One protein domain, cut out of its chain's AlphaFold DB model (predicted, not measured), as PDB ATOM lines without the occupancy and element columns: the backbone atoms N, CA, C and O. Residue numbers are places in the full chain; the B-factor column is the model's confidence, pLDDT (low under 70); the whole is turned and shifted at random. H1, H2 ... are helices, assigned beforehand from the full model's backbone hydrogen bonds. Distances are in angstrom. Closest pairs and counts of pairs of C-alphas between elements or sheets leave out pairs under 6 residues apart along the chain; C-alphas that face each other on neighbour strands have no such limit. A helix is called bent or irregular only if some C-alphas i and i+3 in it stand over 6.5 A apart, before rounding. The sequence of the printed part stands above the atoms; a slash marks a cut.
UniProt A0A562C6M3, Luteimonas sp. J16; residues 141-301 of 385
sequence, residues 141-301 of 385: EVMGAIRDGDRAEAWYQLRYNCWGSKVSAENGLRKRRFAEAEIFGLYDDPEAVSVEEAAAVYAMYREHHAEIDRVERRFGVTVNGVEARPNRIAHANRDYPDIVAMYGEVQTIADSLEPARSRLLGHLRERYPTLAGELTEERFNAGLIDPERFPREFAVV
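AT A GLANCE: This is residues 141 to 301 of the 385 residues of a protein of Luteimonas sp. J16 (UniProt A0A562C6M3). What shape does the model show? Two groups of helices join into one body: in the first, H1, H2 and H3 run side by side in a zigzag with H6 across H3, and in the second, H4 and H9 cross at a steep tilt. H4 also packs on H2 with residues 200 to 204, the four-residue H8 lies near the middle of the whole, and H10 makes a corner with the last residues of H9 at one end of the longest axis. What is it made of? The printed part has 161 residues with eleven named helices, H1 to H11 in order along the chain, and no named strand, and its class is all helix. It is compact, with a radius of gyration of the C-alphas of 15.9 A, and spans 50 by 34 by 30 A along its three main axes.

HOW THE PARTS SIT: How do the first three helices stand? H1, residues 141 to 148, and H2, residues 151 to 161, form a helical hairpin and touch at a shallow tilt of 8 degrees, opposite ways; their closest C-alphas, of Val 142 and Ala 154, are 4.9 A apart. H2 and H3, residues 167 to 184, form another at 20 degrees, a shallow tilt, opposite ways, with the closest C-alphas, of Arg 159 and Ala 181, 5.1 A apart. H3 is irregular, its C-alphas 168 and 171 being 7.4 A apart, and has a kink of 40 degrees near residue 174. What touches H2 and H3, the hub with four touching helices each? H4, residues 195 to 207, touches H2 with residues 200 to 204 alone, the same way at a shallow tilt of 28 degrees, closest at the C-alphas of Ala 152 and Val 201, 5.2 A. H5, residues 209 to 219, only just touches H2 and H3, with 3 pairs of C-alphas within 8 A each, the closest being Tyr 160 and Ile 212 at 6.9 A and Arg 174 and Phe 219 at 7.1 A. H6, residues 232 to 239, touches H3 about perpendicular at 74 degrees, closest at the C-alphas of Lys 175 and Arg 232, 4.9 A, while H7, residues 241 to 247, only just touches H3 with 3 such pairs, closest at the C-alphas of Ile 183 and Tyr 247, 6.1 A. Where do the later helices stand? H8, residues 253 to 256, touches no helix, and H9, residues 258 to 271, touches H4, opposite ways at a steep tilt of 67 degrees, only just short of about perpendicular, with the closest C-alphas, of Ala 198 and Ala 260, 4.1 A apart. H10, residues 273 to 278, is irregular, with C-alphas 274 and 277 7.6 A apart, and touches H9 only at the corner, closest at the C-alphas of Arg 269 and Ala 276, 4.8 A. H11, residues 281 to 285, only just touches H9, with 3 pairs of C-alphas within 8 A, the closest being Arg 261 and Phe 284 at 7.0 A. What do the helix backbones show? In H1, H2, H4, H5, H6, H7, H9 and H11 every O i to N i+4 pair is within hydrogen-bond range, in H3 12 of 14 are, and H8 is too short for such a pair. In H10 0 of 2 are, beside 2 of 3 O i to N i+3 pairs.

IN THESE COORDINATES: Where does the first helix begin and the last one end? C-alpha 141, the first of H1, is at (204.941, 168.486, 123.622), and C-alpha 285, the last of H11, is at (180.981, 174.257, 123.905). How long are the longer helices? From first to last C-alpha H3 measures 24.3 A, H9 19.8 A, H4 18.1 A, H5 15.3 A and H2 14.5 A.

THE WHOLE: How large is it, and is it cut? The two C-alphas farthest apart, of Ser 168 and Thr 274, are 51.2 A apart, and the printed part has no cut. Which links are long, and where is confidence low? The link from H5 to H6, residues 220 to 231, is long, and residues 286 to 301 after H11 hold no named element. The mean pLDDT of the printed part is 94.2, with residues 300 to 301 under 70.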
ATOM      1  N   GLU A 141     205.552 167.587 122.628       94.56
ATOM      2  CA  GLU A 141     204.941 168.486 123.622       94.56
ATOM      3  C   GLU A 141     204.198 167.735 124.732       94.56
ATOM      4  O   GLU A 141     204.294 168.107 125.897       94.56
ATOM      5  N   VAL A 142     203.575 166.599 124.394       96.81
ATOM      6  CA  VAL A 142     202.949 165.679 125.365       96.81
ATOM      7  C   VAL A 142     203.866 165.338 126.544       96.81
ATOM      8  O   VAL A 142     203.409 165.268 127.679       96.81
ATOM      9  N   MET A 143     205.170 165.157 126.310       97.19
ATOM     10  CA  MET A 143     206.099 164.815 127.385       97.19
ATOM     11  C   MET A 143     206.403 166.021 128.277       97.19
ATOM     12  O   MET A 143     206.740 165.833 129.441       97.19
ATOM     13  N   GLY A 144     206.310 167.242 127.738       95.56
ATOM     14  CA  GLY A 144     206.338 168.478 128.521       95.56
ATOM     15  C   GLY A 144     205.129 168.551 129.442       95.56
ATOM     16  O   GLY A 144     205.308 168.558 130.655       95.56
ATOM     17  N   ALA A 145     203.927 168.439 128.873       96.50
ATOM     18  CA  ALA A 145     202.671 168.456 129.620       96.50
ATOM     19  C   ALA A 145     202.635 167.413 130.754       96.50
ATOM     20  O   ALA A 145     202.283 167.736 131.885       96.50
ATOM     21  N   ILE A 146     203.096 166.182 130.494       97.06
ATOM     22  CA  ILE A 146     203.201 165.132 131.524       97.06
ATOM     23  C   ILE A 146     204.142 165.546 132.664       97.06
ATOM     24  O   ILE A 146     203.792 165.382 133.832       97.06
ATOM     25  N   ARG A 147     205.331 166.083 132.354       95.56
ATOM     26  CA  ARG A 147     206.300 166.514 133.381       95.56
ATOM     27  C   ARG A 147     205.792 167.697 134.198       95.56
ATOM     28  O   ARG A 147     206.063 167.761 135.393       95.56
ATOM     29  N   ASP A 148     205.053 168.592 133.556       94.00
ATOM     30  CA  ASP A 148     204.455 169.763 134.194       94.00
ATOM     31  C   ASP A 148     203.175 169.400 134.973       94.00
ATOM     32  O   ASP A 148     202.640 170.210 135.728       94.00
ATOM     33  N   GLY A 149     202.710 168.151 134.850       94.50
ATOM     34  CA  GLY A 149     201.520 167.642 135.518       94.50
ATOM     35  C   GLY A 149     200.211 168.155 134.918       94.50
ATOM     36  O   GLY A 149     199.174 168.019 135.578       94.50
ATOM     37  N   ASP A 150     200.262 168.712 133.706       95.88
ATOM     38  CA  ASP A 150     199.123 169.209 132.940       95.88
ATOM     39  C   ASP A 150     198.443 168.051 132.204       95.88
ATOM     40  O   ASP A 150     198.753 167.704 131.058       95.88
ATOM     41  N   ARG A 151     197.516 167.409 132.916       97.75
ATOM     42  CA  ARG A 151     196.765 166.268 132.397       97.75
ATOM     43  C   ARG A 151     195.930 166.634 131.176       97.75
ATOM     44  O   ARG A 151     195.886 165.852 130.226       97.75
ATOM     45  N   ALA A 152     195.265 167.789 131.212       98.12
ATOM     46  CA  ALA A 152     194.364 168.214 130.152       98.12
ATOM     47  C   ALA A 152     195.142 168.426 128.849       98.12
ATOM     48  O   ALA A 152     194.752 167.894 127.807       98.12
ATOM     49  N   GLU A 153     196.281 169.118 128.921       98.38
ATOM     50  CA  GLU A 153     197.159 169.311 127.771       98.38
ATOM     51  C   GLU A 153     197.756 167.984 127.287       98.38
ATOM     52  O   GLU A 153     197.740 167.696 126.091       98.38
ATOM     53  N   ALA A 154     198.219 167.115 128.192       98.56
ATOM     54  CA  ALA A 154     198.745 165.804 127.812       98.56
ATOM     55  C   ALA A 154     197.694 164.950 127.079       98.56
ATOM     56  O   ALA A 154     197.994 164.350 126.042       98.56
ATOM     57  N   TRP A 155     196.450 164.936 127.568       98.69
ATOM     58  CA  TRP A 155     195.334 164.246 126.923       98.69
ATOM     59  C   TRP A 155     195.042 164.817 125.532       98.69
ATOM     60  O   TRP A 155     194.923 164.056 124.568       98.69
ATOM     61  N   TYR A 156     194.997 166.147 125.396       98.69
ATOM     62  CA  TYR A 156     194.809 166.812 124.106       98.69
ATOM     63  C   TYR A 156     195.913 166.438 123.118       98.69
ATOM     64  O   TYR A 156     195.636 166.010 121.992       98.69
ATOM     65  N   GLN A 157     197.166 166.505 123.558       98.12
ATOM     66  CA  GLN A 157     198.318 166.171 122.735       98.12
ATOM     67  C   GLN A 157     198.275 164.707 122.277       98.12
ATOM     68  O   GLN A 157     198.556 164.420 121.108       98.12
ATOM     69  N   LEU A 158     197.887 163.770 123.149       97.56
ATOM     70  CA  LEU A 158     197.707 162.359 122.791       97.56
ATOM     71  C   LEU A 158     196.585 162.172 121.771       97.56
ATOM     72  O   LEU A 158     196.799 161.532 120.736       97.56
ATOM     73  N   ARG A 159     195.415 162.764 122.023       97.94
ATOM     74  CA  ARG A 159     194.218 162.590 121.194       97.94
ATOM     75  C   ARG A 159     194.362 163.231 119.813       97.94
ATOM     76  O   ARG A 159     193.971 162.630 118.808       97.94
ATOM     77  N   TYR A 160     194.951 164.424 119.740       96.62
ATOM     78  CA  TYR A 160     194.908 165.267 118.542       96.62
ATOM     79  C   TYR A 160     196.264 165.477 117.856       96.62
ATOM     80  O   TYR A 160     196.290 165.592 116.628       96.62
ATOM     81  N   ASN A 161     197.394 165.426 118.563       92.25
ATOM     82  CA  ASN A 161     198.685 165.840 117.985       92.25
ATOM     83  C   ASN A 161     199.709 164.701 117.843       92.25
ATOM     84  O   ASN A 161     200.582 164.748 116.974       92.25
ATOM     85  N   CYS A 162     199.546 163.588 118.561       86.19
ATOM     86  CA  CYS A 162     200.486 162.462 118.538       86.19
ATOM     87  C   CYS A 162     200.382 161.524 117.312       86.19
ATOM     88  O   CYS A 162     200.838 160.380 117.374       86.19
ATOM     89  N   TRP A 163     199.797 161.929 116.182       80.06
ATOM     90  CA  TRP A 163     199.500 161.023 115.054       80.06
ATOM     91  C   TRP A 163     200.576 160.980 113.945       80.06
ATOM     92  O   TRP A 163     200.543 160.078 113.114       80.06
ATOM     93  N   GLY A 164     201.566 161.885 113.933       78.25
ATOM     94  CA  GLY A 164     202.646 161.906 112.925       78.25
ATOM     95  C   GLY A 164     202.339 162.723 111.664       78.25
ATOM     96  O   GLY A 164     201.483 163.594 111.685       78.25
ATOM     97  N   SER A 165     203.088 162.489 110.578       73.06
ATOM     98  CA  SER A 165     203.005 163.283 109.332       73.06
ATOM     99  C   SER A 165     202.600 162.479 108.088       73.06
ATOM    100  O   SER A 165     202.372 163.046 107.018       73.06
ATOM    101  N   LYS A 166     202.489 161.147 108.191       80.62
ATOM    102  CA  LYS A 166     202.142 160.282 107.055       80.62
ATOM    103  C   LYS A 166     200.636 160.330 106.789       80.62
ATOM    104  O   LYS A 166     199.877 159.522 107.320       80.62
ATOM    105  N   VAL A 167     200.219 161.241 105.910       80.44
ATOM    106  CA  VAL A 167     198.805 161.482 105.553       80.44
ATOM    107  C   VAL A 167     198.066 160.204 105.136       80.44
ATOM    108  O   VAL A 167     196.920 160.000 105.529       80.44
ATOM    109  N   SER A 168     198.716 159.292 104.403       82.06
ATOM    110  CA  SER A 168     198.082 158.035 103.970       82.06
ATOM    111  C   SER A 168     197.720 157.089 105.121       82.06
ATOM    112  O   SER A 168     196.820 156.268 104.968       82.06
ATOM    113  N   ALA A 169     198.376 157.222 106.277       82.81
ATOM    114  CA  ALA A 169     198.094 156.443 107.479       82.81
ATOM    115  C   ALA A 169     197.203 157.192 108.488       82.81
ATOM    116  O   ALA A 169     196.752 156.580 109.456       82.81
ATOM    117  N   GLU A 170     196.912 158.482 108.260       87.12
ATOM    118  CA  GLU A 170     196.217 159.360 109.216       87.12
ATOM    119  C   GLU A 170     194.923 158.722 109.730       87.12
ATOM    120  O   GLU A 170     194.712 158.629 110.929       87.12
ATOM    121  N   ASN A 171     194.099 158.179 108.835       84.38
ATOM    122  CA  ASN A 171     192.834 157.540 109.197       84.38
ATOM    123  C   ASN A 171     192.968 156.421 110.248       84.38
ATOM    124  O   ASN A 171     192.154 156.341 111.167       84.38
ATOM    125  N   GLY A 172     193.958 155.537 110.088       84.25
ATOM    126  CA  GLY A 172     194.206 154.449 111.037       84.25
ATOM    127  C   GLY A 172     194.805 154.966 112.342       84.25
ATOM    128  O   GLY A 172     194.417 154.523 113.419       84.25
ATOM    129  N   LEU A 173     195.691 155.960 112.245       89.94
ATOM    130  CA  LEU A 173     196.356 156.564 113.396       89.94
ATOM    131  C   LEU A 173     195.376 157.360 114.264       89.94
ATOM    132  O   LEU A 173     195.393 157.195 115.476       89.94
ATOM    133  N   ARG A 174     194.455 158.135 113.676       94.00
ATOM    134  CA  ARG A 174     193.403 158.861 114.413       94.00
ATOM    135  C   ARG A 174     192.514 157.921 115.221       94.00
ATOM    136  O   ARG A 174     192.264 158.186 116.389       94.00
ATOM    137  N   LYS A 175     192.105 156.792 114.628       94.25
ATOM    138  CA  LYS A 175     191.348 155.741 115.332       94.25
ATOM    139  C   LYS A 175     192.093 155.265 116.585       94.25
ATOM    140  O   LYS A 175     191.504 155.202 117.656       94.25
ATOM    141  N   ARG A 176     193.389 154.961 116.447       93.06
ATOM    142  CA  ARG A 176     194.223 154.484 117.558       93.06
ATOM    143  C   ARG A 176     194.447 155.564 118.624       93.06
ATOM    144  O   ARG A 176     194.341 155.259 119.802       93.06
ATOM    145  N   ARG A 177     194.656 156.825 118.224       96.00
ATOM    146  CA  ARG A 177     194.840 157.951 119.156       96.00
ATOM    147  C   ARG A 177     193.603 158.273 119.979       96.00
ATOM    148  O   ARG A 177     193.757 158.614 121.144       96.00
ATOM    149  N   PHE A 178     192.400 158.120 119.422       97.56
ATOM    150  CA  PHE A 178     191.186 158.240 120.227       97.56
ATOM    151  C   PHE A 178     191.138 157.174 121.335       97.56
ATOM    152  O   PHE A 178     190.878 157.520 122.481       97.56
ATOM    153  N   ALA A 179     191.479 155.918 121.027       96.81
ATOM    154  CA  ALA A 179     191.542 154.850 122.029       96.81
ATOM    155  C   ALA A 179     192.661 155.059 123.065       96.81
ATOM    156  O   ALA A 179     192.437 154.903 124.258       96.81
ATOM    157  N   GLU A 180     193.864 155.457 122.645       97.31
ATOM    158  CA  GLU A 180     194.976 155.704 123.577       97.31
ATOM    159  C   GLU A 180     194.725 156.917 124.482       97.31
ATOM    160  O   GLU A 180     195.134 156.906 125.640       97.31
ATOM    161  N   ALA A 181     194.025 157.941 123.991       98.00
ATOM    162  CA  ALA A 181     193.592 159.058 124.822       98.00
ATOM    163  C   ALA A 181     192.511 158.653 125.839       98.00
ATOM    164  O   ALA A 181     192.497 159.206 126.935       98.00
ATOM    165  N   GLU A 182     191.646 157.685 125.512       97.69
ATOM    166  CA  GLU A 182     190.692 157.103 126.470       97.69
ATOM    167  C   GLU A 182     191.431 156.380 127.604       97.69
ATOM    168  O   GLU A 182     191.197 156.660 128.774       97.69
ATOM    169  N   ILE A 183     192.426 155.549 127.265       97.81
ATOM    170  CA  ILE A 183     193.285 154.866 128.250       97.81
ATOM    171  C   ILE A 183     194.003 155.881 129.154       97.81
ATOM    172  O   ILE A 183     194.094 155.685 130.368       97.81
ATOM    173  N   PHE A 184     194.518 156.973 128.576       98.44
ATOM    174  CA  PHE A 184     195.162 158.039 129.347       98.44
ATOM    175  C   PHE A 184     194.163 158.788 130.238       98.44
ATOM    176  O   PHE A 184     194.472 159.084 131.389       98.44
ATOM    177  N   GLY A 185     192.946 159.038 129.759       97.75
ATOM    178  CA  GLY A 185     191.867 159.690 130.502       97.75
ATOM    179  C   GLY A 185     192.091 161.190 130.719       97.75
ATOM    180  O   GLY A 185     193.175 161.633 131.101       97.75
ATOM    181  N   LEU A 186     191.043 161.983 130.491       98.38
ATOM    182  CA  LEU A 186     191.088 163.444 130.631       98.38
ATOM    183  C   LEU A 186     191.148 163.906 132.097       98.38
ATOM    184  O   LEU A 186     191.671 164.983 132.370       98.38
ATOM    185  N   TYR A 187     190.656 163.077 133.018       97.00
ATOM    186  CA  TYR A 187     190.534 163.385 134.442       97.00
ATOM    187  C   TYR A 187     191.388 162.450 135.298       97.00
ATOM    188  O   TYR A 187     191.630 161.297 134.915       97.00
ATOM    189  N   ASP A 188     191.811 162.949 136.456       92.56
ATOM    190  CA  ASP A 188     192.362 162.143 137.545       92.56
ATOM    191  C   ASP A 188     191.276 161.173 138.059       92.56
ATOM    192  O   ASP A 188     191.504 159.961 138.090       92.56
ATOM    193  N   ASP A 189     190.066 161.686 138.325       90.50
ATOM    194  CA  ASP A 189     188.851 160.906 138.611       90.50
ATOM    195  C   ASP A 189     187.606 161.564 137.964       90.50
ATOM    196  O   ASP A 189     187.172 162.632 138.412       90.50
ATOM    197  N   PRO A 190     187.000 160.958 136.922       86.31
ATOM    198  CA  PRO A 190     185.840 161.535 136.240       86.31
ATOM    199  C   PRO A 190     184.577 161.611 137.115       86.31
ATOM    200  O   PRO A 190     183.700 162.426 136.826       86.31
ATOM    201  N   GLU A 191     184.480 160.822 138.189       89.00
ATOM    202  CA  GLU A 191     183.337 160.846 139.115       89.00
ATOM    203  C   GLU A 191     183.486 161.931 140.198       89.00
ATOM    204  O   GLU A 191     182.522 162.270 140.892       89.00
ATOM    205  N   ALA A 192     184.687 162.504 140.343       91.88
ATOM    206  CA  ALA A 192     185.033 163.433 141.416       91.88
ATOM    207  C   ALA A 192     185.827 164.661 140.930       91.88
ATOM    208  O   ALA A 192     186.756 165.121 141.596       91.88
ATOM    209  N   VAL A 193     185.426 165.245 139.797       94.62
ATOM    210  CA  VAL A 193     186.127 166.387 139.186       94.62
ATOM    211  C   VAL A 193     186.102 167.639 140.081       94.62
ATOM    212  O   VAL A 193     185.047 168.129 140.512       94.62
ATOM    213  N   SER A 194     187.285 168.200 140.339       93.94
ATOM    214  CA  SER A 194     187.456 169.454 141.096       93.94
ATOM    215  C   SER A 194     187.144 170.701 140.250       93.94
ATOM    216  O   SER A 194     187.026 170.625 139.027       93.94
ATOM    217  N   VAL A 195     186.993 171.884 140.870       95.12
ATOM    218  CA  VAL A 195     186.801 173.131 140.087       95.12
ATOM    219  C   VAL A 195     188.053 173.439 139.285       95.12
ATOM    220  O   VAL A 195     187.963 173.853 138.136       95.12
ATOM    221  N   GLU A 196     189.209 173.246 139.909       92.75
ATOM    222  CA  GLU A 196     190.524 173.543 139.366       92.75
ATOM    223  C   GLU A 196     190.811 172.663 138.146       92.75
ATOM    224  O   GLU A 196     191.229 173.165 137.104       92.75
ATOM    225  N   GLU A 197     190.506 171.368 138.239       95.00
ATOM    226  CA  GLU A 197     190.617 170.433 137.120       95.00
ATOM    227  C   GLU A 197     189.618 170.764 136.005       95.00
ATOM    228  O   GLU A 197     190.001 170.845 134.838       95.00
ATOM    229  N   ALA A 198     188.356 171.050 136.343       98.00
ATOM    230  CA  ALA A 198     187.361 171.463 135.356       98.00
ATOM    231  C   ALA A 198     187.759 172.765 134.630       98.00
ATOM    232  O   ALA A 198     187.553 172.900 133.422       98.00
ATOM    233  N   ALA A 199     188.357 173.717 135.350       97.06
ATOM    234  CA  ALA A 199     188.887 174.954 134.792       97.06
ATOM    235  C   ALA A 199     190.104 174.702 133.887       97.06
ATOM    236  O   ALA A 199     190.187 175.307 132.817       97.06
ATOM    237  N   ALA A 200     191.006 173.788 134.262       96.12
ATOM    238  CA  ALA A 200     192.139 173.375 133.430       96.12
ATOM    239  C   ALA A 200     191.677 172.705 132.125       96.12
ATOM    240  O   ALA A 200     192.110 173.100 131.043       96.12
ATOM    241  N   VAL A 201     190.718 171.775 132.206       98.50
ATOM    242  CA  VAL A 201     190.102 171.137 131.030       98.50
ATOM    243  C   VAL A 201     189.453 172.176 130.122       98.50
ATOM    244  O   VAL A 201     189.656 172.145 128.909       98.50
ATOM    245  N   TYR A 202     188.709 173.129 130.687       98.56
ATOM    246  CA  TYR A 202     188.093 174.185 129.891       98.56
ATOM    247  C   TYR A 202     189.120 175.123 129.241       98.56
ATOM    248  O   TYR A 202     188.940 175.533 128.095       98.56
ATOM    249  N   ALA A 203     190.193 175.471 129.954       97.12
ATOM    250  CA  ALA A 203     191.259 176.308 129.422       97.12
ATOM    251  C   ALA A 203     191.958 175.637 128.233       97.12
ATOM    252  O   ALA A 203     192.047 176.258 127.176       97.12
ATOM    253  N   MET A 204     192.344 174.365 128.378       97.88
ATOM    254  CA  MET A 204     192.886 173.544 127.292       97.88
ATOM    255  C   MET A 204     191.903 173.475 126.115       97.88
ATOM    256  O   MET A 204     192.265 173.756 124.973       97.88
ATOM    257  N   TYR A 205     190.632 173.165 126.388       98.56
ATOM    258  CA  TYR A 205     189.621 173.028 125.344       98.56
ATOM    259  C   TYR A 205     189.416 174.327 124.559       98.56
ATOM    260  O   TYR A 205     189.276 174.286 123.338       98.56
ATOM    261  N   ARG A 206     189.394 175.478 125.244       97.56
ATOM    262  CA  ARG A 206     189.248 176.783 124.593       97.56
ATOM    263  C   ARG A 206     190.471 177.119 123.746       97.56
ATOM    264  O   ARG A 206     190.292 177.542 122.608       97.56
ATOM    265  N   GLU A 207     191.671 176.946 124.296       97.12
ATOM    266  CA  GLU A 207     192.927 177.236 123.593       97.12
ATOM    267  C   GLU A 207     193.013 176.449 122.282       97.12
ATOM    268  O   GLU A 207     193.292 177.004 121.218       97.12
ATOM    269  N   HIS A 208     192.643 175.169 122.330       97.94
ATOM    270  CA  HIS A 208     192.750 174.264 121.188       97.94
ATOM    271  C   HIS A 208     191.441 174.042 120.432       97.94
ATOM    272  O   HIS A 208     191.349 173.128 119.607       97.94
ATOM    273  N   HIS A 209     190.423 174.873 120.679       96.88
ATOM    274  CA  HIS A 209     189.053 174.666 120.195       96.88
ATOM    275  C   HIS A 209     188.990 174.422 118.687       96.88
ATOM    276  O   HIS A 209     188.372 173.460 118.228       96.88
ATOM    277  N   ALA A 210     189.698 175.252 117.919       96.62
ATOM    278  CA  ALA A 210     189.728 175.172 116.464       96.62
ATOM    279  C   ALA A 210     190.354 173.862 115.953       96.62
ATOM    280  O   ALA A 210     189.878 173.292 114.969       96.62
ATOM    281  N   GLU A 211     191.406 173.369 116.610       97.31
ATOM    282  CA  GLU A 211     192.072 172.125 116.218       97.31
ATOM    283  C   GLU A 211     191.231 170.902 116.584       97.31
ATOM    284  O   GLU A 211     191.042 170.009 115.753       97.31
ATOM    285  N   ILE A 212     190.673 170.892 117.797       98.50
ATOM    286  CA  ILE A 212     189.754 169.848 118.261       98.50
ATOM    287  C   ILE A 212     188.581 169.740 117.289       98.50
ATOM    288  O   ILE A 212     188.308 168.668 116.752       98.50
ATOM    289  N   ASP A 213     187.933 170.862 116.986       97.81
ATOM    290  CA  ASP A 213     186.805 170.910 116.067       97.81
ATOM    291  C   ASP A 213     187.179 170.430 114.654       97.81
ATOM    292  O   ASP A 213     186.456 169.629 114.053       97.81
ATOM    293  N   ARG A 214     188.347 170.834 114.137       96.69
ATOM    294  CA  ARG A 214     188.859 170.370 112.840       96.69
ATOM    295  C   ARG A 214     189.004 168.848 112.792       96.69
ATOM    296  O   ARG A 214     188.589 168.226 111.809       96.69
ATOM    297  N   VAL A 215     189.613 168.247 113.814       97.06
ATOM    298  CA  VAL A 215     189.842 166.795 113.862       97.06
ATOM    299  C   VAL A 215     188.529 166.048 114.067       97.06
ATOM    300  O   VAL A 215     188.265 165.090 113.339       97.06
ATOM    301  N   GLU A 216     187.680 166.500 114.990       98.31
ATOM    302  CA  GLU A 216     186.397 165.860 115.286       98.31
ATOM    303  C   GLU A 216     185.455 165.892 114.073       98.31
ATOM    304  O   GLU A 216     184.891 164.861 113.718       98.31
ATOM    305  N   ARG A 217     185.373 167.008 113.329       97.88
ATOM    306  CA  ARG A 217     184.606 167.069 112.064       97.88
ATOM    307  C   ARG A 217     185.079 166.055 111.026       97.88
ATOM    308  O   ARG A 217     184.280 165.565 110.229       97.88
ATOM    309  N   ARG A 218     186.387 165.790 110.971       96.38
ATOM    310  CA  ARG A 218     186.993 164.947 109.932       96.38
ATOM    311  C   ARG A 218     187.021 163.471 110.309       96.38
ATOM    312  O   ARG A 218     186.975 162.627 109.415       96.38
ATOM    313  N   PHE A 219     187.114 163.159 111.598       97.31
ATOM    314  CA  PHE A 219     187.388 161.802 112.061       97.31
ATOM    315  C   PHE A 219     186.523 161.325 113.222       97.31
ATOM    316  O   PHE A 219     186.484 160.121 113.426       97.31
ATOM    317  N   GLY A 220     185.856 162.186 113.980       97.88
ATOM    318  CA  GLY A 220     185.117 161.792 115.179       97.88
ATOM    319  C   GLY A 220     183.693 162.328 115.176       97.88
ATOM    320  O   GLY A 220     182.942 162.107 114.221       97.88
ATOM    321  N   VAL A 221     183.332 163.009 116.259       98.56
ATOM    322  CA  VAL A 221     182.025 163.645 116.441       98.56
ATOM    323  C   VAL A 221     182.265 165.015 117.051       98.56
ATOM    324  O   VAL A 221     182.854 165.125 118.120       98.56
ATOM    325  N   THR A 222     181.831 166.076 116.370       98.38
ATOM    326  CA  THR A 222     181.985 167.441 116.907       98.38
ATOM    327  C   THR A 222     181.276 167.595 118.248       98.38
ATOM    328  O   THR A 222     180.325 166.871 118.533       98.38
ATOM    329  N   VAL A 223     181.642 168.622 119.021       98.00
ATOM    330  CA  VAL A 223     180.981 168.937 120.302       98.00
ATOM    331  C   VAL A 223     179.460 169.132 120.179       98.00
ATOM    332  O   VAL A 223     178.731 168.923 121.139       98.00
ATOM    333  N   ASN A 224     178.967 169.478 118.984       96.31
ATOM    334  CA  ASN A 224     177.543 169.655 118.686       96.31
ATOM    335  C   ASN A 224     176.885 168.404 118.066       96.31
ATOM    336  O   ASN A 224     175.802 168.503 117.493       96.31
ATOM    337  N   GLY A 225     177.544 167.242 118.098       97.25
ATOM    338  CA  GLY A 225     176.978 165.970 117.637       97.25
ATOM    339  C   GLY A 225     177.053 165.709 116.128       97.25
ATOM    340  O   GLY A 225     176.486 164.733 115.647       97.25
ATOM    341  N   VAL A 226     177.742 166.546 115.342       97.81
ATOM    342  CA  VAL A 226     177.962 166.258 113.912       97.81
ATOM    343  C   VAL A 226     178.993 165.140 113.753       97.81
ATOM    344  O   VAL A 226     180.165 165.337 114.072       97.81
ATOM    345  N   GLU A 227     178.561 163.991 113.232       97.94
ATOM    346  CA  GLU A 227     179.418 162.828 112.986       97.94
ATOM    347  C   GLU A 227     180.236 162.940 111.691       97.94
ATOM    348  O   GLU A 227     179.722 163.290 110.621       97.94
ATOM    349  N   ALA A 228     181.508 162.549 111.767       97.00
ATOM    350  CA  ALA A 228     182.366 162.366 110.607       97.00
ATOM    351  C   ALA A 228     181.980 161.125 109.782       97.00
ATOM    352  O   ALA A 228     181.384 160.164 110.270       97.00
ATOM    353  N   ARG A 229     182.388 161.104 108.506       94.31
ATOM    354  CA  ARG A 229     182.200 159.955 107.607       94.31
ATOM    355  C   ARG A 229     183.531 159.534 106.967       94.31
ATOM    356  O   ARG A 229     183.979 160.206 106.039       94.31
ATOM    357  N   PRO A 230     184.146 158.413 107.393       94.38
ATOM    358  CA  PRO A 230     183.726 157.531 108.489       94.38
ATOM    359  C   PRO A 230     184.048 158.098 109.883       94.38
ATOM    360  O   PRO A 230     185.070 158.761 110.062       94.38
ATOM    361  N   ASN A 231     183.230 157.738 110.874       97.19
ATOM    362  CA  ASN A 231     183.468 158.020 112.287       97.19
ATOM    363  C   ASN A 231     184.502 157.030 112.861       97.19
ATOM    364  O   ASN A 231     184.265 155.823 112.954       97.19
ATOM    365  N   ARG A 232     185.677 157.541 113.231       96.88
ATOM    366  CA  ARG A 232     186.792 156.767 113.786       96.88
ATOM    367  C   ARG A 232     186.609 156.434 115.260       96.88
ATOM    368  O   ARG A 232     187.169 155.426 115.664       96.88
ATOM    369  N   ILE A 233     185.808 157.184 116.016       98.12
ATOM    370  CA  ILE A 233     185.437 156.821 117.392       98.12
ATOM    371  C   ILE A 233     184.596 155.539 117.361       98.12
ATOM    372  O   ILE A 233     184.978 154.533 117.951       98.12
ATOM    373  N   ALA A 234     183.544 155.509 116.537       97.94
ATOM    374  CA  ALA A 234     182.720 154.310 116.357       97.94
ATOM    375  C   ALA A 234     183.535 153.104 115.846       97.94
ATOM    376  O   ALA A 234     183.326 151.968 116.269       97.94
ATOM    377  N   HIS A 235     184.498 153.333 114.947       96.94
ATOM    378  CA  HIS A 235     185.405 152.271 114.509       96.94
ATOM    379  C   HIS A 235     186.362 151.804 115.608       96.94
ATOM    380  O   HIS A 235     186.669 150.620 115.635       96.94
ATOM    381  N   ALA A 236     186.857 152.690 116.476       95.25
ATOM    382  CA  ALA A 236     187.693 152.291 117.606       95.25
ATOM    383  C   ALA A 236     186.900 151.386 118.558       95.25
ATOM    384  O   ALA A 236     187.356 150.285 118.848       95.25
ATOM    385  N   ASN A 237     185.675 151.785 118.920       97.19
ATOM    386  CA  ASN A 237     184.809 151.004 119.810       97.19
ATOM    387  C   ASN A 237     184.454 149.626 119.241       97.19
ATOM    388  O   ASN A 237     184.369 148.647 119.973       97.19
ATOM    389  N   ARG A 238     184.288 149.523 117.917       95.81
ATOM    390  CA  ARG A 238     184.035 148.242 117.244       95.81
ATOM    391  C   ARG A 238     185.289 147.378 117.108       95.81
ATOM    392  O   ARG A 238     185.216 146.167 117.285       95.81
ATOM    393  N   ASP A 239     186.407 147.976 116.698       92.44
ATOM    394  CA  ASP A 239     187.602 147.237 116.274       92.44
ATOM    395  C   ASP A 239     188.556 146.921 117.442       92.44
ATOM    396  O   ASP A 239     189.477 146.130 117.250       92.44
ATOM    397  N   TYR A 240     188.364 147.527 118.622       91.56
ATOM    398  CA  TYR A 240     189.183 147.317 119.826       91.56
ATOM    399  C   TYR A 240     188.347 146.843 121.032       91.56
ATOM    400  O   TYR A 240     188.335 147.511 122.069       91.56
ATOM    401  N   PRO A 241     187.639 145.703 120.926       90.69
ATOM    402  CA  PRO A 241     186.711 145.248 121.961       90.69
ATOM    403  C   PRO A 241     187.382 145.001 123.318       90.69
ATOM    404  O   PRO A 241     186.769 145.275 124.344       90.69
ATOM    405  N   ASP A 242     188.638 144.551 123.347       89.25
ATOM    406  CA  ASP A 242     189.354 144.288 124.602       89.25
ATOM    407  C   ASP A 242     189.794 145.577 125.310       89.25
ATOM    408  O   ASP A 242     189.732 145.666 126.538       89.25
ATOM    409  N   ILE A 243     190.150 146.620 124.545       91.56
ATOM    410  CA  ILE A 243     190.379 147.965 125.099       91.56
ATOM    411  C   ILE A 243     189.065 148.502 125.671       91.56
ATOM    412  O   ILE A 243     189.057 148.990 126.797       91.56
ATOM    413  N   VAL A 244     187.950 148.351 124.949       93.38
ATOM    414  CA  VAL A 244     186.629 148.789 125.424       93.38
ATOM    415  C   VAL A 244     186.208 148.049 126.691       93.38
ATOM    416  O   VAL A 244     185.729 148.665 127.638       93.38
ATOM    417  N   ALA A 245     186.419 146.735 126.750       92.88
ATOM    418  CA  ALA A 245     186.103 145.940 127.930       92.88
ATOM    419  C   ALA A 245     186.922 146.363 129.162       92.88
ATOM    420  O   ALA A 245     186.465 146.203 130.292       92.88
ATOM    421  N   MET A 246     188.131 146.888 128.946       92.69
ATOM    422  CA  MET A 246     189.064 147.248 130.008       92.69
ATOM    423  C   MET A 246     188.941 148.699 130.479       92.69
ATOM    424  O   MET A 246     189.081 148.950 131.673       92.69
ATOM    425  N   TYR A 247     188.708 149.634 129.557       93.94
ATOM    426  CA  TYR A 247     188.751 151.077 129.820       93.94
ATOM    427  C   TYR A 247     187.427 151.793 129.539       93.94
ATOM    428  O   TYR A 247     187.300 152.971 129.846       93.94
ATOM    429  N   GLY A 248     186.435 151.088 128.992       94.94
ATOM    430  CA  GLY A 248     185.187 151.678 128.527       94.94
ATOM    431  C   GLY A 248     185.242 152.107 127.063       94.94
ATOM    432  O   GLY A 248     186.266 152.017 126.382       94.94
ATOM    433  N   GLU A 249     184.091 152.536 126.551       97.00
ATOM    434  CA  GLU A 249     183.998 153.049 125.189       97.00
ATOM    435  C   GLU A 249     184.783 154.352 125.042       97.00
ATOM    436  O   GLU A 249     184.719 155.229 125.901       97.00
ATOM    437  N   VAL A 250     185.450 154.502 123.901       97.88
ATOM    438  CA  VAL A 250     186.057 155.758 123.477       97.88
ATOM    439  C   VAL A 250     184.966 156.813 123.365       97.88
ATOM    440  O   VAL A 250     184.056 156.694 122.536       97.88
ATOM    441  N   GLN A 251     185.081 157.848 124.189       98.12
ATOM    442  CA  GLN A 251     184.077 158.893 124.327       98.12
ATOM    443  C   GLN A 251     184.151 159.913 123.184       98.12
ATOM    444  O   GLN A 251     185.227 160.212 122.638       98.12
ATOM    445  N   THR A 252     183.009 160.518 122.838       98.62
ATOM    446  CA  THR A 252     183.007 161.728 122.001       98.62
ATOM    447  C   THR A 252     183.635 162.898 122.761       98.62
ATOM    448  O   THR A 252     183.780 162.853 123.985       98.62
ATOM    449  N   ILE A 253     184.009 163.978 122.064       98.62
ATOM    450  CA  ILE A 253     184.479 165.186 122.760       98.62
ATOM    451  C   ILE A 253     183.386 165.782 123.662       98.62
ATOM    452  O   ILE A 253     183.696 166.305 124.725       98.62
ATOM    453  N   ALA A 254     182.110 165.687 123.271       98.50
ATOM    454  CA  ALA A 254     181.004 166.215 124.064       98.50
ATOM    455  C   ALA A 254     180.846 165.465 125.394       98.50
ATOM    456  O   ALA A 254     180.645 166.120 126.419       98.50
ATOM    457  N   ASP A 255     180.988 164.137 125.364       98.38
ATOM    458  CA  ASP A 255     180.918 163.273 126.547       98.38
ATOM    459  C   ASP A 255     182.171 163.434 127.415       98.38
ATOM    460  O   ASP A 255     182.073 163.624 128.623       98.38
ATOM    461  N   SER A 256     183.356 163.485 126.790       98.38
ATOM    462  CA  SER A 256     184.627 163.709 127.496       98.38
ATOM    463  C   SER A 256     184.614 165.024 128.285       98.38
ATOM    464  O   SER A 256     185.166 165.101 129.376       98.38
ATOM    465  N   LEU A 257     183.983 166.075 127.752       98.56
ATOM    466  CA  LEU A 257     183.902 167.389 128.395       98.56
ATOM    467  C   LEU A 257     182.796 167.505 129.453       98.56
ATOM    468  O   LEU A 257     182.790 168.492 130.189       98.56
ATOM    469  N   GLU A 258     181.858 166.559 129.529       98.19
ATOM    470  CA  GLU A 258     180.673 166.682 130.386       98.19
ATOM    471  C   GLU A 258     181.018 166.851 131.877       98.19
ATOM    472  O   GLU A 258     180.505 167.804 132.472       98.19
ATOM    473  N   PRO A 259     181.929 166.060 132.484       98.31
ATOM    474  CA  PRO A 259     182.284 166.243 133.892       98.31
ATOM    475  C   PRO A 259     182.812 167.654 134.202       98.31
ATOM    476  O   PRO A 259     182.327 168.313 135.126       98.31
ATOM    477  N   ALA A 260     183.736 168.178 133.386       98.38
ATOM    478  CA  ALA A 260     184.240 169.544 133.527       98.38
ATOM    479  C   ALA A 260     183.147 170.598 133.295       98.38
ATOM    480  O   ALA A 260     183.035 171.559 134.062       98.38
ATOM    481  N   ARG A 261     182.327 170.424 132.251       98.44
ATOM    482  CA  ARG A 261     181.242 171.346 131.891       98.44
ATOM    483  C   ARG A 261     180.250 171.487 133.037       98.44
ATOM    484  O   ARG A 261     180.013 172.607 133.496       98.44
ATOM    485  N   SER A 262     179.729 170.372 133.539       97.94
ATOM    486  CA  SER A 262     178.787 170.353 134.655       97.94
ATOM    487  C   SER A 262     179.401 170.945 135.925       97.94
ATOM    488  O   SER A 262     178.810 171.840 136.545       97.94
ATOM    489  N   ARG A 263     180.624 170.529 136.284       98.00
ATOM    490  CA  ARG A 263     181.304 170.993 137.500       98.00
ATOM    491  C   ARG A 263     181.587 172.492 137.488       98.00
ATOM    492  O   ARG A 263     181.328 173.170 138.491       98.00
ATOM    493  N   LEU A 264     182.127 173.001 136.381       98.12
ATOM    494  CA  LEU A 264     182.532 174.397 136.246       98.12
ATOM    495  C   LEU A 264     181.316 175.317 136.134       98.12
ATOM    496  O   LEU A 264     181.240 176.312 136.852       98.12
ATOM    497  N   LEU A 265     180.341 174.985 135.280       98.38
ATOM    498  CA  LEU A 265     179.143 175.811 135.118       98.38
ATOM    499  C   LEU A 265     178.324 175.870 136.408       98.38
ATOM    500  O   LEU A 265     177.873 176.954 136.777       98.38
ATOM    501  N   GLY A 266     178.159 174.745 137.110       98.00
ATOM    502  CA  GLY A 266     177.481 174.711 138.409       98.00
ATOM    503  C   GLY A 266     178.139 175.653 139.419       98.00
ATOM    504  O   GLY A 266     177.476 176.536 139.965       98.00
ATOM    505  N   HIS A 267     179.462 175.539 139.577       97.62
ATOM    506  CA  HIS A 267     180.245 176.390 140.481       97.62
ATOM    507  C   HIS A 267     180.157 177.874 140.131       97.62
ATOM    508  O   HIS A 267     179.896 178.714 140.993       97.62
ATOM    509  N   LEU A 268     180.369 178.218 138.857       97.31
ATOM    510  CA  LEU A 268     180.369 179.610 138.419       97.31
ATOM    511  C   LEU A 268     178.982 180.244 138.567       97.31
ATOM    512  O   LEU A 268     178.890 181.403 138.965       97.31
ATOM    513  N   ARG A 269     177.898 179.504 138.300       97.75
ATOM    514  CA  ARG A 269     176.524 180.006 138.477       97.75
ATOM    515  C   ARG A 269     176.183 180.233 139.948       97.75
ATOM    516  O   ARG A 269     175.546 181.234 140.261       97.75
ATOM    517  N   GLU A 270     176.615 179.342 140.837       97.12
ATOM    518  CA  GLU A 270     176.425 179.500 142.282       97.12
ATOM    519  C   GLU A 270     177.181 180.725 142.813       97.12
ATOM    520  O   GLU A 270     176.636 181.538 143.561       97.12
ATOM    521  N   ARG A 271     178.434 180.893 142.382       96.31
ATOM    522  CA  ARG A 271     179.312 181.967 142.853       96.31
ATOM    523  C   ARG A 271     179.001 183.332 142.234       96.31
ATOM    524  O   ARG A 271     179.164 184.355 142.901       96.31
ATOM    525  N   TYR A 272     178.567 183.356 140.976       95.81
ATOM    526  CA  TYR A 272     178.298 184.566 140.198       95.81
ATOM    527  C   TYR A 272     176.861 184.546 139.641       95.81
ATOM    528  O   TYR A 272     176.666 184.535 138.422       95.81
ATOM    529  N   PRO A 273     175.827 184.586 140.504       96.12
ATOM    530  CA  PRO A 273     174.433 184.409 140.087       96.12
ATOM    531  C   PRO A 273     173.958 185.479 139.096       96.12
ATOM    532  O   PRO A 273     173.118 185.209 138.241       96.12
ATOM    533  N   THR A 274     174.532 186.684 139.145       96.69
ATOM    534  CA  THR A 274     174.232 187.764 138.190       96.69
ATOM    535  C   THR A 274     174.706 187.461 136.769       96.69
ATOM    536  O   THR A 274     174.211 188.071 135.829       96.69
ATOM    537  N   LEU A 275     175.660 186.540 136.606       94.81
ATOM    538  CA  LEU A 275     176.209 186.114 135.317       94.81
ATOM    539  C   LEU A 275     175.641 184.767 134.855       94.81
ATOM    540  O   LEU A 275     176.015 184.286 133.789       94.81
ATOM    541  N   ALA A 276     174.730 184.153 135.618       93.06
ATOM    542  CA  ALA A 276     174.245 182.800 135.353       93.06
ATOM    543  C   ALA A 276     173.644 182.629 133.945       93.06
ATOM    544  O   ALA A 276     173.815 181.575 133.338       93.06
ATOM    545  N   GLY A 277     173.011 183.675 133.399       92.75
ATOM    546  CA  GLY A 277     172.469 183.667 132.035       92.75
ATOM    547  C   GLY A 277     173.525 183.631 130.920       92.75
ATOM    548  O   GLY A 277     173.205 183.255 129.799       92.75
ATOM    549  N   GLU A 278     174.778 183.993 131.210       94.12
ATOM    550  CA  GLU A 278     175.912 183.939 130.270       94.12
ATOM    551  C   GLU A 278     176.771 182.677 130.450       94.12
ATOM    552  O   GLU A 278     177.650 182.388 129.637       94.12
ATOM    553  N   LEU A 279     176.537 181.922 131.520       97.25
ATOM    554  CA  LEU A 279     177.247 180.694 131.845       97.25
ATOM    555  C   LEU A 279     176.428 179.516 131.326       97.25
ATOM    556  O   LEU A 279     175.802 178.822 132.116       97.25
ATOM    557  N   THR A 280     176.356 179.321 130.009       97.75
ATOM    558  CA  THR A 280     175.549 178.256 129.381       97.75
ATOM    559  C   THR A 280     176.416 177.154 128.778       97.75
ATOM    560  O   THR A 280     177.604 177.357 128.525       97.75
ATOM    561  N   GLU A 281     175.820 175.987 128.538       97.62
ATOM    562  CA  GLU A 281     176.503 174.870 127.878       97.62
ATOM    563  C   GLU A 281     176.900 175.228 126.446       97.62
ATOM    564  O   GLU A 281     178.007 174.917 126.022       97.62
ATOM    565  N   GLU A 282     176.059 175.968 125.720       97.44
ATOM    566  CA  GLU A 282     176.370 176.421 124.363       97.44
ATOM    567  C   GLU A 282     177.606 177.321 124.352       97.44
ATOM    568  O   GLU A 282     178.465 177.199 123.481       97.44
ATOM    569  N   ARG A 283     177.728 178.216 125.341       97.62
ATOM    570  CA  ARG A 283     178.893 179.099 125.462       97.62
ATOM    571  C   ARG A 283     180.138 178.349 125.920       97.62
ATOM    572  O   ARG A 283     181.226 178.680 125.454       97.62
ATOM    573  N   PHE A 284     179.989 177.334 126.771       97.94
ATOM    574  CA  PHE A 284     181.078 176.419 127.107       97.94
ATOM    575  C   PHE A 284     181.571 175.687 125.849       97.94
ATOM    576  O   PHE A 284     182.740 175.806 125.494       97.94
ATOM    577  N   ASN A 285     180.671 175.026 125.116       97.12
ATOM    578  CA  ASN A 285     180.981 174.257 123.905       97.12
ATOM    579  C   ASN A 285     181.543 175.132 122.771       97.12
ATOM    580  O   ASN A 285     182.276 174.656 121.910       97.12
ATOM    581  N   ALA A 286     181.223 176.425 122.755       96.31
ATOM    582  CA  ALA A 286     181.784 177.378 121.803       96.31
ATOM    583  C   ALA A 286     183.123 178.000 122.253       96.31
ATOM    584  O   ALA A 286     183.677 178.810 121.516       96.31
ATOM    585  N   GLY A 287     183.629 177.686 123.454       95.44
ATOM    586  CA  GLY A 287     184.851 178.302 123.984       95.44
ATOM    587  C   GLY A 287     184.697 179.791 124.340       95.44
ATOM    588  O   GLY A 287     185.671 180.534 124.312       95.44
ATOM    589  N   LEU A 288     183.480 180.255 124.656       96.19
ATOM    590  CA  LEU A 288     183.145 181.683 124.813       96.19
ATOM    591  C   LEU A 288     183.004 182.161 126.271       96.19
ATOM    592  O   LEU A 288     182.531 183.276 126.515       96.19
ATOM    593  N   ILE A 289     183.346 181.335 127.256       94.94
ATOM    594  CA  ILE A 289     183.441 181.746 128.659       94.94
ATOM    595  C   ILE A 289     184.842 182.319 128.856       94.94
ATOM    596  O   ILE A 289     185.839 181.628 128.679       94.94
ATOM    597  N   ASP A 290     184.904 183.597 129.197       92.75
ATOM    598  CA  ASP A 290     186.155 184.321 129.399       92.75
ATOM    599  C   ASP A 290     186.724 184.046 130.808       92.75
ATOM    600  O   ASP A 290     186.097 184.455 131.792       92.75
ATOM    601  N   PRO A 291     187.887 183.375 130.945       91.06
ATOM    602  CA  PRO A 291     188.506 183.110 132.245       91.06
ATOM    603  C   PRO A 291     188.925 184.346 133.014       91.06
ATOM    604  O   PRO A 291     189.001 184.283 134.240       91.06
ATOM    605  N   GLU A 292     189.209 185.460 132.334       90.31
ATOM    606  CA  GLU A 292     189.671 186.684 132.995       90.31
ATOM    607  C   GLU A 292     188.593 187.253 133.926       90.31
ATOM    608  O   GLU A 292     188.893 187.942 134.904       90.31
ATOM    609  N   ARG A 293     187.327 186.891 133.688       91.12
ATOM    610  CA  ARG A 293     186.190 187.214 134.560       91.12
ATOM    611  C   ARG A 293     186.120 186.342 135.814       91.12
ATOM    612  O   ARG A 293     185.408 186.700 136.751       91.12
ATOM    613  N   PHE A 294     186.855 185.232 135.850       91.31
ATOM    614  CA  PHE A 294     186.843 184.230 136.921       91.31
ATOM    615  C   PHE A 294     188.271 183.881 137.387       91.31
ATOM    616  O   PHE A 294     188.641 182.711 137.483       91.31
ATOM    617  N   PRO A 295     189.115 184.878 137.715       84.69
ATOM    618  CA  PRO A 295     190.552 184.671 137.878       84.69
ATOM    619  C   PRO A 295     190.909 183.737 139.039       84.69
ATOM    620  O   PRO A 295     192.013 183.215 139.065       84.69
ATOM    621  N   ARG A 296     190.008 183.515 140.007       86.25
ATOM    622  CA  ARG A 296     190.243 182.581 141.121       86.25
ATOM    623  C   ARG A 296     190.138 181.130 140.673       86.25
ATOM    624  O   ARG A 296     190.994 180.334 141.027       86.25
ATOM    625  N   GLU A 297     189.103 180.814 139.906       88.12
ATOM    626  CA  GLU A 297     188.854 179.472 139.385       88.12
ATOM    627  C   GLU A 297     189.924 179.058 138.363       88.12
ATOM    628  O   GLU A 297     190.315 177.898 138.313       88.12
ATOM    629  N   PHE A 298     190.455 180.023 137.606       85.44
ATOM    630  CA  PHE A 298     191.488 179.784 136.593       85.44
ATOM    631  C   PHE A 298     192.921 180.101 137.058       85.44
ATOM    632  O   PHE A 298     193.862 179.918 136.287       85.44
ATOM    633  N   ALA A 299     193.124 180.521 138.314       70.94
ATOM    634  CA  ALA A 299     194.448 180.850 138.863       70.94
ATOM    635  C   ALA A 299     195.423 179.662 138.842       70.94
ATOM    636  O   ALA A 299     196.630 179.854 138.712       70.94
ATOM    637  N   VAL A 300     194.906 178.439 138.980       54.97
ATOM    638  CA  VAL A 300     195.717 177.219 139.120       54.97
ATOM    639  C   VAL A 300     196.254 176.726 137.769       54.97
ATOM    640  O   VAL A 300     197.281 176.055 137.718       54.97
ATOM    641  N   VAL A 301     195.645 177.158 136.661       49.84
ATOM    642  CA  VAL A 301     196.071 176.811 135.292       49.84
ATOM    643  C   VAL A 301     197.317 177.611 134.863       49.84
ATOM    644  O   VAL A 301     197.987 177.262 133.902       49.84
TER     645      VAL A 301